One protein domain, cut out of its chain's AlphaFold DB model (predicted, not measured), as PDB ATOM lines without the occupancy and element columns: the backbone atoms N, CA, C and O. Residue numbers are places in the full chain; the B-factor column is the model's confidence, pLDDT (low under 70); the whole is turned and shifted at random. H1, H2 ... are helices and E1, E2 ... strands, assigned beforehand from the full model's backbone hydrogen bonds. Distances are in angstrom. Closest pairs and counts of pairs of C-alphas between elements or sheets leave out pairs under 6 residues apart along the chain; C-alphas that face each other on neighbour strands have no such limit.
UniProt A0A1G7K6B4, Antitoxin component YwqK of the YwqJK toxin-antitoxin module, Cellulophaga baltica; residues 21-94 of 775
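What this domain is: This is residues 21 to 94 of the 775 residues of the protein "Antitoxin component YwqK of the YwqJK toxin-antitoxin module" of Cellulophaga baltica (UniProt A0A1G7K6B4). One long, strongly twisted sheet zigzags through six strands, with the long E3 and E4 in its middle and the short E1 and E6 at its edges; the one-turn helix H1 sits near one end of the longest axis, and the turn between E5 and E6 makes the other end. The printed part has 74 residues, in the order H1 E1 E2 E3 E4 E5 E6, and the sheet follows that strand order, all antiparallel. The class is mostly strand. The whole is elongated, 39 by 25 by 15 A, and only just compact, close to loose, with a radius of gyration of the C-alphas of 13.5 A.

How they stand to each other: H1, residues 21 to 24, is on the sheet at a height of 7.2 A, over none of its strands; it is too short for an O i to N i+4 pair, and its one O i to N i+3 pair is within range. E1, residues 27 to 30, and E2, residues 34 to 43, form a hairpin, with N 28 and O 36 at 2.9 A. E2 bends by 58 degrees at residue 40 and pairs with E1 over residues 34 to 37, then over 38 to 43 with E3, residues 48 to 59, where N 41 and O 50 are 2.8 A apart. E4, residues 63 to 72, follows in a meander, each strand the antiparallel neighbour of the one before, with N 53 and O 69 at 2.8 A. E5, residues 77 to 86, has N 81 and O 68 at 2.7 A, and E6, residues 90 to 94, has N 92 and O 84 at 2.8 A. E1 and E6 are apart.

Where its parts are: H1 begins at C-alpha 21 (1.065, 24.632, -32.120). E3 is the longest strand, 32.6 A, ahead of E4, 29.3 A, E5, 25.6 A, and E2, 25.0 A. E6 ends at C-alpha 94 (1.624, 20.015, -59.448).

The domain as a whole: The C-alphas of Gln 21 and Lys 88, the two farthest apart, are 41.1 A apart. The printed part has no cut, and its links are tight. Confidence is under 70 at residues 31 to 33, 45 to 46, 60 to 62 and 87 to 89.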
ATOM      1  N   GLN A  21       1.270  23.313 -32.726       72.56
ATOM      2  CA  GLN A  21       1.065  24.632 -32.120       72.56
ATOM      3  C   GLN A  21       1.376  25.782 -33.081       72.56
ATOM      4  O   GLN A  21       0.617  26.748 -33.133       72.56
ATOM      5  N   SER A  22       2.460  25.692 -33.855       74.38
ATOM      6  CA  SER A  22       2.814  26.719 -34.842       74.38
ATOM      7  C   SER A  22       1.704  26.893 -35.881       74.38
ATOM      8  O   SER A  22       1.294  28.022 -36.169       74.38
ATOM      9  N   ILE A  23       1.162  25.776 -36.375       76.56
ATOM     10  CA  ILE A  23       0.067  25.754 -37.348       76.56
ATOM     11  C   ILE A  23      -1.194  26.399 -36.766       76.56
ATOM     12  O   ILE A  23      -1.772  27.283 -37.398       76.56
ATOM     13  N   ARG A  24      -1.561  26.060 -35.521       75.62
ATOM     14  CA  ARG A  24      -2.682  26.702 -34.807       75.62
ATOM     15  C   ARG A  24      -2.474  28.198 -34.577       75.62
ATOM     16  O   ARG A  24      -3.446  28.949 -34.581       75.62
ATOM     17  N   ASN A  25      -1.224  28.635 -34.446       80.38
ATOM     18  CA  ASN A  25      -0.835  30.044 -34.368       80.38
ATOM     19  C   ASN A  25      -0.748  30.731 -35.747       80.38
ATOM     20  O   ASN A  25      -0.337  31.886 -35.835       80.38
ATOM     21  N   GLY A  26      -1.130  30.042 -36.827       81.00
ATOM     22  CA  GLY A  26      -1.249  30.619 -38.161       81.00
ATOM     23  C   GLY A  26       0.069  30.739 -38.926       81.00
ATOM     24  O   GLY A  26       0.128  31.498 -39.889       81.00
ATOM     25  N   THR A  27       1.137  30.030 -38.538       82.69
ATOM     26  CA  THR A  27       2.398  30.031 -39.305       82.69
ATOM     27  C   THR A  27       3.073  28.665 -39.335       82.69
ATOM     28  O   THR A  27       3.022  27.918 -38.365       82.69
ATOM     29  N   VAL A  28       3.761  28.334 -40.427       82.69
ATOM     30  CA  VAL A  28       4.548  27.097 -40.533       82.69
ATOM     31  C   VAL A  28       5.830  27.343 -41.319       82.69
ATOM     32  O   VAL A  28       5.864  28.178 -42.222       82.69
ATOM     33  N   GLN A  29       6.901  26.637 -40.967       80.25
ATOM     34  CA  GLN A  29       8.150  26.663 -41.721       80.25
ATOM     35  C   GLN A  29       8.168  25.477 -42.692       80.25
ATOM     36  O   GLN A  29       8.277  24.331 -42.263       80.25
ATOM     37  N   HIS A  30       8.069  25.744 -43.994       72.88
ATOM     38  CA  HIS A  30       8.142  24.725 -45.035       72.88
ATOM     39  C   HIS A  30       9.581  24.598 -45.575       72.88
ATOM     40  O   HIS A  30      10.191  25.625 -45.889       72.88
ATOM     41  N   PRO A  31      10.129  23.379 -45.755       65.94
ATOM     42  CA  PRO A  31      11.517  23.181 -46.192       65.94
ATOM     43  C   PRO A  31      11.859  23.857 -47.527       65.94
ATOM     44  O   PRO A  31      12.968  24.349 -47.707       65.94
ATOM     45  N   VAL A  32      10.893  23.890 -48.451       65.00
ATOM     46  CA  VAL A  32      11.070  24.420 -49.817       65.00
ATOM     47  C   VAL A  32      10.544  25.851 -49.967       65.00
ATOM     48  O   VAL A  32      11.111  26.644 -50.711       65.00
ATOM     49  N   LEU A  33       9.470  26.201 -49.255       69.88
ATOM     50  CA  LEU A  33       8.737  27.457 -49.467       69.88
ATOM     51  C   LEU A  33       9.083  28.521 -48.414       69.88
ATOM     52  O   LEU A  33       8.642  29.663 -48.516       69.88
ATOM     53  N   GLY A  34       9.877  28.165 -47.399       74.12
ATOM     54  CA  GLY A  34      10.205  29.047 -46.287       74.12
ATOM     55  C   GLY A  34       9.030  29.226 -45.324       74.12
ATOM     56  O   GLY A  34       8.240  28.311 -45.107       74.12
ATOM     57  N   LYS A  35       8.936  30.401 -44.698       80.62
ATOM     58  CA  LYS A  35       7.894  30.695 -43.706       80.62
ATOM     59  C   LYS A  35       6.566  31.014 -44.397       80.62
ATOM     60  O   LYS A  35       6.488  31.968 -45.165       80.62
ATOM     61  N   ILE A  36       5.520  30.261 -44.072       83.44
ATOM     62  CA  ILE A  36       4.175  30.386 -44.642       83.44
ATOM     63  C   ILE A  36       3.211  30.890 -43.565       83.44
ATOM     64  O   ILE A  36       3.253  30.428 -42.425       83.44
ATOM     65  N   SER A  37       2.330  31.824 -43.932       85.88
ATOM     66  CA  SER A  37       1.200  32.248 -43.091       85.88
ATOM     67  C   SER A  37      -0.052  31.449 -43.453       85.88
ATOM     68  O   SER A  37      -0.341  31.259 -44.634       85.88
ATOM     69  N   LEU A  38      -0.788  30.989 -42.446       87.88
ATOM     70  CA  LEU A  38      -1.927  30.084 -42.568       87.88
ATOM     71  C   LEU A  38      -3.216  30.752 -42.083       87.88
ATOM     72  O   LEU A  38      -3.223  31.493 -41.099       87.88
ATOM     73  N   LYS A  39      -4.327  30.437 -42.748       89.00
ATOM     74  CA  LYS A  39      -5.677  30.854 -42.366       89.00
ATOM     75  C   LYS A  39      -6.535  29.627 -42.074       89.00
ATOM     76  O   LYS A  39      -6.615  28.734 -42.910       89.00
ATOM     77  N   LYS A  40      -7.199  29.603 -40.917       88.19
ATOM     78  CA  LYS A  40      -8.162  28.551 -40.559       88.19
ATOM     79  C   LYS A  40      -9.446  28.706 -41.387       88.19
ATOM     80  O   LYS A  40     -10.000  29.805 -41.455       88.19
ATOM     81  N   ILE A  41      -9.895  27.634 -42.034       86.44
ATOM     82  CA  ILE A  41     -11.078  27.571 -42.906       86.44
ATOM     83  C   ILE A  41     -11.844  26.288 -42.569       86.44
ATOM     84  O   ILE A  41     -11.221  25.271 -42.295       86.44
ATOM     85  N   TYR A  42     -13.177  26.334 -42.556       80.81
ATOM     86  CA  TYR A  42     -14.001  25.127 -42.449       80.81
ATOM     87  C   TYR A  42     -14.198  24.527 -43.843       80.81
ATOM     88  O   TYR A  42     -14.737  25.207 -44.723       80.81
ATOM     89  N   ASP A  43     -13.734  23.299 -44.042       75.81
ATOM     90  CA  ASP A  43     -13.936  22.545 -45.271       75.81
ATOM     91  C   ASP A  43     -15.245  21.756 -45.154       75.81
ATOM     92  O   ASP A  43     -15.428  20.951 -44.243       75.81
ATOM     93  N   LYS A  44     -16.196  22.043 -46.046       72.31
ATOM     94  CA  LYS A  44     -17.521  21.415 -46.009       72.31
ATOM     95  C   LYS A  44     -17.498  19.965 -46.480       72.31
ATOM     96  O   LYS A  44     -18.374  19.217 -46.069       72.31
ATOM     97  N   ASP A  45     -16.542  19.598 -47.327       69.06
ATOM     98  CA  ASP A  45     -16.456  18.252 -47.891       69.06
ATOM     99  C   ASP A  45     -15.784  17.293 -46.899       69.06
ATOM    100  O   ASP A  45     -16.113  16.109 -46.861       69.06
ATOM    101  N   LEU A  46     -14.882  17.814 -46.061       69.31
ATOM    102  CA  LEU A  46     -14.220  17.067 -44.984       69.31
ATOM    103  C   LEU A  46     -14.935  17.180 -43.624       69.31
ATOM    104  O   LEU A  46     -14.545  16.516 -42.669       69.31
ATOM    105  N   GLU A  47     -15.954  18.038 -43.522       78.75
ATOM    106  CA  GLU A  47     -16.654  18.401 -42.279       78.75
ATOM    107  C   GLU A  47     -15.735  18.862 -41.124       78.75
ATOM    108  O   GLU A  47     -16.133  18.864 -39.955       78.75
ATOM    109  N   GLU A  48     -14.526  19.338 -41.429       81.25
ATOM    110  CA  GLU A  48     -13.507  19.715 -40.444       81.25
ATOM    111  C   GLU A  48     -12.858  21.072 -40.748       81.25
ATOM    112  O   GLU A  48     -13.018  21.658 -41.821       81.25
ATOM    113  N   TYR A  49     -12.113  21.613 -39.781       80.00
ATOM    114  CA  TYR A  49     -11.315  22.809 -40.028       80.00
ATOM    115  C   TYR A  49      -9.917  22.461 -40.542       80.00
ATOM    116  O   TYR A  49      -9.181  21.709 -39.907       80.00
ATOM    117  N   ILE A  50      -9.514  23.132 -41.617       85.00
ATOM    118  CA  ILE A  50      -8.176  23.063 -42.206       85.00
ATOM    119  C   ILE A  50      -7.466  24.419 -42.123       85.00
ATOM    120  O   ILE A  50      -8.088  25.483 -42.053       85.00
ATOM    121  N   PHE A  51      -6.140  24.399 -42.161       87.44
ATOM    122  CA  PHE A  51      -5.296  25.585 -42.235       87.44
ATOM    123  C   PHE A  51      -4.710  25.733 -43.632       87.44
ATOM    124  O   PHE A  51      -3.925  24.898 -44.071       87.44
ATOM    125  N   VAL A  52      -5.049  26.828 -44.311       87.06
ATOM    126  CA  VAL A  52      -4.650  27.077 -45.699       87.06
ATOM    127  C   VAL A  52      -3.631  28.209 -45.774       87.06
ATOM    128  O   VAL A  52      -3.902  29.325 -45.329       87.06
ATOM    129  N   GLY A  53      -2.474  27.939 -46.369       87.12
ATOM    130  CA  GLY A  53      -1.472  28.930 -46.754       87.12
ATOM    131  C   GLY A  53      -1.479  29.157 -48.259       87.12
ATOM    132  O   GLY A  53      -1.622  28.210 -49.028       87.12
ATOM    133  N   LYS A  54      -1.324  30.408 -48.695       89.00
ATOM    134  CA  LYS A  54      -1.183  30.762 -50.115       89.00
ATOM    135  C   LYS A  54      -0.062  31.775 -50.282       89.00
ATOM    136  O   LYS A  54       0.060  32.681 -49.458       89.00
ATOM    137  N   GLY A  55       0.719  31.656 -51.346       86.19
ATOM    138  CA  GLY A  55       1.798  32.601 -51.612       86.19
ATOM    139  C   GLY A  55       2.476  32.393 -52.958       86.19
ATOM    140  O   GLY A  55       2.064  31.562 -53.762       86.19
ATOM    141  N   GLU A  56       3.529  33.169 -53.187       84.94
ATOM    142  CA  GLU A  56       4.406  33.055 -54.348       84.94
ATOM    143  C   GLU A  56       5.809  32.634 -53.905       84.94
ATOM    144  O   GLU A  56       6.228  32.919 -52.782       84.94
ATOM    145  N   TYR A  57       6.544  31.973 -54.793       80.56
ATOM    146  CA  TYR A  57       7.924  31.559 -54.565       80.56
ATOM    147  C   TYR A  57       8.779  31.780 -55.816       80.56
ATOM    148  O   TYR A  57       8.272  31.975 -56.923       80.56
ATOM    149  N   GLN A  58      10.096  31.777 -55.627       77.56
ATOM    150  CA  GLN A  58      11.085  31.847 -56.700       77.56
ATOM    151  C   GLN A  58      11.891  30.551 -56.706       77.56
ATOM    152  O   GLN A  58      12.588  30.246 -55.737       77.56
ATOM    153  N   ASN A  59      11.783  29.781 -57.787       70.62
ATOM    154  CA  ASN A  59      12.527  28.548 -57.997       70.62
ATOM    155  C   ASN A  59      13.649  28.791 -59.016       70.62
ATOM    156  O   ASN A  59      13.420  29.361 -60.083       70.62
ATOM    157  N   LYS A  60      14.867  28.337 -58.702       69.69
ATOM    158  CA  LYS A  60      16.047  28.541 -59.556       69.69
ATOM    159  C   LYS A  60      15.930  27.881 -60.937       69.69
ATOM    160  O   LYS A  60      16.551  28.376 -61.870       69.69
ATOM    161  N   GLU A  61      15.165  26.797 -61.068       65.38
ATOM    162  CA  GLU A  61      15.019  26.044 -62.322       65.38
ATOM    163  C   GLU A  61      13.826  26.506 -63.168       65.38
ATOM    164  O   GLU A  61      13.925  26.549 -64.394       65.38
ATOM    165  N   PHE A  62      12.706  26.875 -62.537       67.94
ATOM    166  CA  PHE A  62      11.445  27.144 -63.253       67.94
ATOM    167  C   PHE A  62      10.925  28.582 -63.102       67.94
ATOM    168  O   PHE A  62       9.910  28.937 -63.701       67.94
ATOM    169  N   GLY A  63      11.618  29.431 -62.340       72.69
ATOM    170  CA  GLY A  63      11.265  30.832 -62.133       72.69
ATOM    171  C   GLY A  63      10.177  31.046 -61.078       72.69
ATOM    172  O   GLY A  63      10.111  30.345 -60.068       72.69
ATOM    173  N   LYS A  64       9.347  32.076 -61.282       80.44
ATOM    174  CA  LYS A  64       8.306  32.483 -60.329       80.44
ATOM    175  C   LYS A  64       7.127  31.502 -60.364       80.44
ATOM    176  O   LYS A  64       6.590  31.231 -61.438       80.44
ATOM    177  N   GLY A  65       6.710  31.025 -59.197       84.38
ATOM    178  CA  GLY A  65       5.555  30.144 -59.020       84.38
ATOM    179  C   GLY A  65       4.629  30.624 -57.906       84.38
ATOM    180  O   GLY A  65       4.947  31.556 -57.165       84.38
ATOM    181  N   SER A  66       3.477  29.976 -57.785       86.31
ATOM    182  CA  SER A  66       2.500  30.181 -56.714       86.31
ATOM    183  C   SER A  66       2.151  28.856 -56.050       86.31
ATOM    184  O   SER A  66       2.251  27.809 -56.684       86.31
ATOM    185  N   TYR A  67       1.771  28.893 -54.776       87.19
ATOM    186  CA  TYR A  67       1.411  27.699 -54.020       87.19
ATOM    187  C   TYR A  67       0.134  27.891 -53.202       87.19
ATOM    188  O   TYR A  67      -0.200  28.999 -52.771       87.19
ATOM    189  N   ILE A  68      -0.544  26.776 -52.948       87.31
ATOM    190  CA  ILE A  68      -1.609  26.617 -51.960       87.31
ATOM    191  C   ILE A  68      -1.252  25.389 -51.126       87.31
ATOM    192  O   ILE A  68      -1.020  24.331 -51.692       87.31
ATOM    193  N   ILE A  69      -1.189  25.505 -49.804       85.25
ATOM    194  CA  ILE A  69      -0.852  24.403 -48.895       85.25
ATOM    195  C   ILE A  69      -1.913  24.284 -47.807       85.25
ATOM    196  O   ILE A  69      -2.344  25.297 -47.262       85.25
ATOM    197  N   ASN A  70      -2.312  23.059 -47.491       85.62
ATOM    198  CA  ASN A  70      -3.353  22.727 -46.531       85.62
ATOM    199  C   ASN A  70      -2.762  21.844 -45.428       85.62
ATOM    200  O   ASN A  70      -2.111  20.840 -45.717       85.62
ATOM    201  N   TYR A  71      -3.029  22.195 -44.175       81.88
ATOM    202  CA  TYR A  71      -2.706  21.400 -42.991       81.88
ATOM    203  C   TYR A  71      -3.978  21.071 -42.214       81.88
ATOM    204  O   TYR A  71      -4.894  21.894 -42.154       81.88
ATOM    205  N   PHE A  72      -4.013  19.904 -41.583       80.44
ATOM    206  CA  PHE A  72      -5.080  19.518 -40.665       80.44
ATOM    207  C   PHE A  72      -4.877  20.142 -39.270       80.44
ATOM    208  O   PHE A  72      -3.801  20.652 -38.937       80.44
ATOM    209  N   ASP A  73      -5.920  20.112 -38.432       75.56
ATOM    210  CA  ASP A  73      -5.929  20.709 -37.080       75.56
ATOM    211  C   ASP A  73      -4.927  20.033 -36.102       75.56
ATOM    212  O   ASP A  73      -4.583  20.593 -35.047       75.56
ATOM    213  N   ASP A  74      -4.450  18.831 -36.446       73.44
ATOM    214  CA  ASP A  74      -3.423  18.062 -35.729       73.44
ATOM    215  C   ASP A  74      -1.980  18.403 -36.154       73.44
ATOM    216  O   ASP A  74      -1.029  17.936 -35.529       73.44
ATOM    217  N   GLY A  75      -1.822  19.260 -37.167       71.38
ATOM    218  CA  GLY A  75      -0.541  19.706 -37.701       71.38
ATOM    219  C   GLY A  75       0.027  18.846 -38.832       71.38
ATOM    220  O   GLY A  75       1.100  19.171 -39.350       71.38
ATOM    221  N   SER A  76      -0.663  17.780 -39.239       73.88
ATOM    222  CA  SER A  76      -0.273  16.975 -40.393       73.88
ATOM    223  C   SER A  76      -0.545  17.715 -41.711       73.88
ATOM    224  O   SER A  76      -1.456  18.540 -41.826       73.88
ATOM    225  N   LEU A  77       0.311  17.480 -42.710       76.56
ATOM    226  CA  LEU A  77       0.159  18.056 -44.046       76.56
ATOM    227  C   LEU A  77      -0.965  17.318 -44.779       76.56
ATOM    228  O   LEU A  77      -0.862  16.110 -44.975       76.56
ATOM    229  N   GLY A  78      -2.005  18.035 -45.210       77.94
ATOM    230  CA  GLY A  78      -3.108  17.446 -45.968       77.94
ATOM    231  C   GLY A  78      -2.808  17.367 -47.457       77.94
ATOM    232  O   GLY A  78      -2.711  16.288 -48.036       77.94
ATOM    233  N   SER A  79      -2.616  18.526 -48.080       81.44
ATOM    234  CA  SER A  79      -2.283  18.620 -49.499       81.44
ATOM    235  C   SER A  79      -1.558  19.919 -49.794       81.44
ATOM    236  O   SER A  79      -1.730  20.912 -49.091       81.44
ATOM    237  N   TRP A  80      -0.832  19.975 -50.895       83.44
ATOM    238  CA  TRP A  80      -0.353  21.235 -51.444       83.44
ATOM    239  C   TRP A  80      -0.390  21.221 -52.964       83.44
ATOM    240  O   TRP A  80      -0.383  20.177 -53.608       83.44
ATOM    241  N   THR A  81      -0.505  22.394 -53.556       85.19
ATOM    242  CA  THR A  81      -0.540  22.588 -54.996       85.19
ATOM    243  C   THR A  81       0.424  23.695 -55.348       85.19
ATOM    244  O   THR A  81       0.363  24.773 -54.764       85.19
ATOM    245  N   GLU A  82       1.282  23.430 -56.316       87.88
ATOM    246  CA  GLU A  82       2.191  24.388 -56.917       87.88
ATOM    247  C   GLU A  82       1.748  24.680 -58.348       87.88
ATOM    248  O   GLU A  82       1.354  23.783 -59.091       87.88
ATOM    249  N   GLU A  83       1.835  25.936 -58.760       85.25
ATOM    250  CA  GLU A  83       1.613  26.350 -60.137       85.25
ATOM    251  C   GLU A  83       2.764  27.240 -60.594       85.25
ATOM    252  O   GLU A  83       3.081  28.244 -59.952       85.25
ATOM    253  N   TYR A  84       3.370  26.895 -61.725       83.50
ATOM    254  CA  TYR A  84       4.463  27.658 -62.320       83.50
ATOM    255  C   TYR A  84       4.417  27.581 -63.848       83.50
ATOM    256  O   TYR A  84       3.700  26.772 -64.441       83.50
ATOM    257  N   LYS A  85       5.178  28.451 -64.518       78.12
ATOM    258  CA  LYS A  85       5.262  28.483 -65.982       78.12
ATOM    259  C   LYS A  85       6.552  27.810 -66.446       78.12
ATOM    260  O   LYS A  85       7.608  28.433 -66.469       78.12
ATOM    261  N   HIS A  86       6.468  26.541 -66.828       72.38
ATOM    262  CA  HIS A  86       7.604  25.787 -67.336       72.38
ATOM    263  C   HIS A  86       8.023  26.284 -68.738       72.38
ATOM    264  O   HIS A  86       7.169  26.382 -69.629       72.38
ATOM    265  N   PRO A  87       9.326  26.510 -69.008       68.19
ATOM    266  CA  PRO A  87       9.801  27.037 -70.295       68.19
ATOM    267  C   PRO A  87       9.403  26.200 -71.518       68.19
ATOM    268  O   PRO A  87       9.245  26.739 -72.609       68.19
ATOM    269  N   LYS A  88       9.242  24.878 -71.348       67.06
ATOM    270  CA  LYS A  88       8.892  23.949 -72.440       67.06
ATOM    271  C   LYS A  88       7.405  23.586 -72.526       67.06
ATOM    272  O   LYS A  88       6.975  23.171 -73.596       67.06
ATOM    273  N   ASN A  89       6.654  23.712 -71.427       66.69
ATOM    274  CA  ASN A  89       5.322  23.098 -71.277       66.69
ATOM    275  C   ASN A  89       4.222  24.118 -70.916       66.69
ATOM    276  O   ASN A  89       3.083  23.744 -70.654       66.69
ATOM    277  N   GLY A  90       4.548  25.414 -70.875       76.06
ATOM    278  CA  GLY A  90       3.583  26.444 -70.505       76.06
ATOM    279  C   GLY A  90       3.215  26.373 -69.023       76.06
ATOM    280  O   GLY A  90       4.089  26.244 -68.173       76.06
ATOM    281  N   LYS A  91       1.930  26.532 -68.699       82.62
ATOM    282  CA  LYS A  91       1.435  26.467 -67.317       82.62
ATOM    283  C   LYS A  91       1.450  25.010 -66.836       82.62
ATOM    284  O   LYS A  91       0.778  24.170 -67.430       82.62
ATOM    285  N   THR A  92       2.191  24.751 -65.764       84.88
ATOM    286  CA  THR A  92       2.266  23.457 -65.084       84.88
ATOM    287  C   THR A  92       1.680  23.595 -63.687       84.88
ATOM    288  O   THR A  92       2.020  24.528 -62.957       84.88
ATOM    289  N   THR A  93       0.825  22.652 -63.309       87.19
ATOM    290  CA  THR A  93       0.252  22.546 -61.967       87.19
ATOM    291  C   THR A  93       0.668  21.213 -61.369       87.19
ATOM    292  O   THR A  93       0.434  20.173 -61.977       87.19
ATOM    293  N   ILE A  94       1.274  21.224 -60.187       87.19
ATOM    294  CA  ILE A  94       1.624  20.015 -59.448       87.19
ATOM    295  C   ILE A  94       0.802  19.987 -58.171       87.19
ATOM    296  O   ILE A  94       0.935  20.859 -57.323       87.19
TER     297      ILE A  94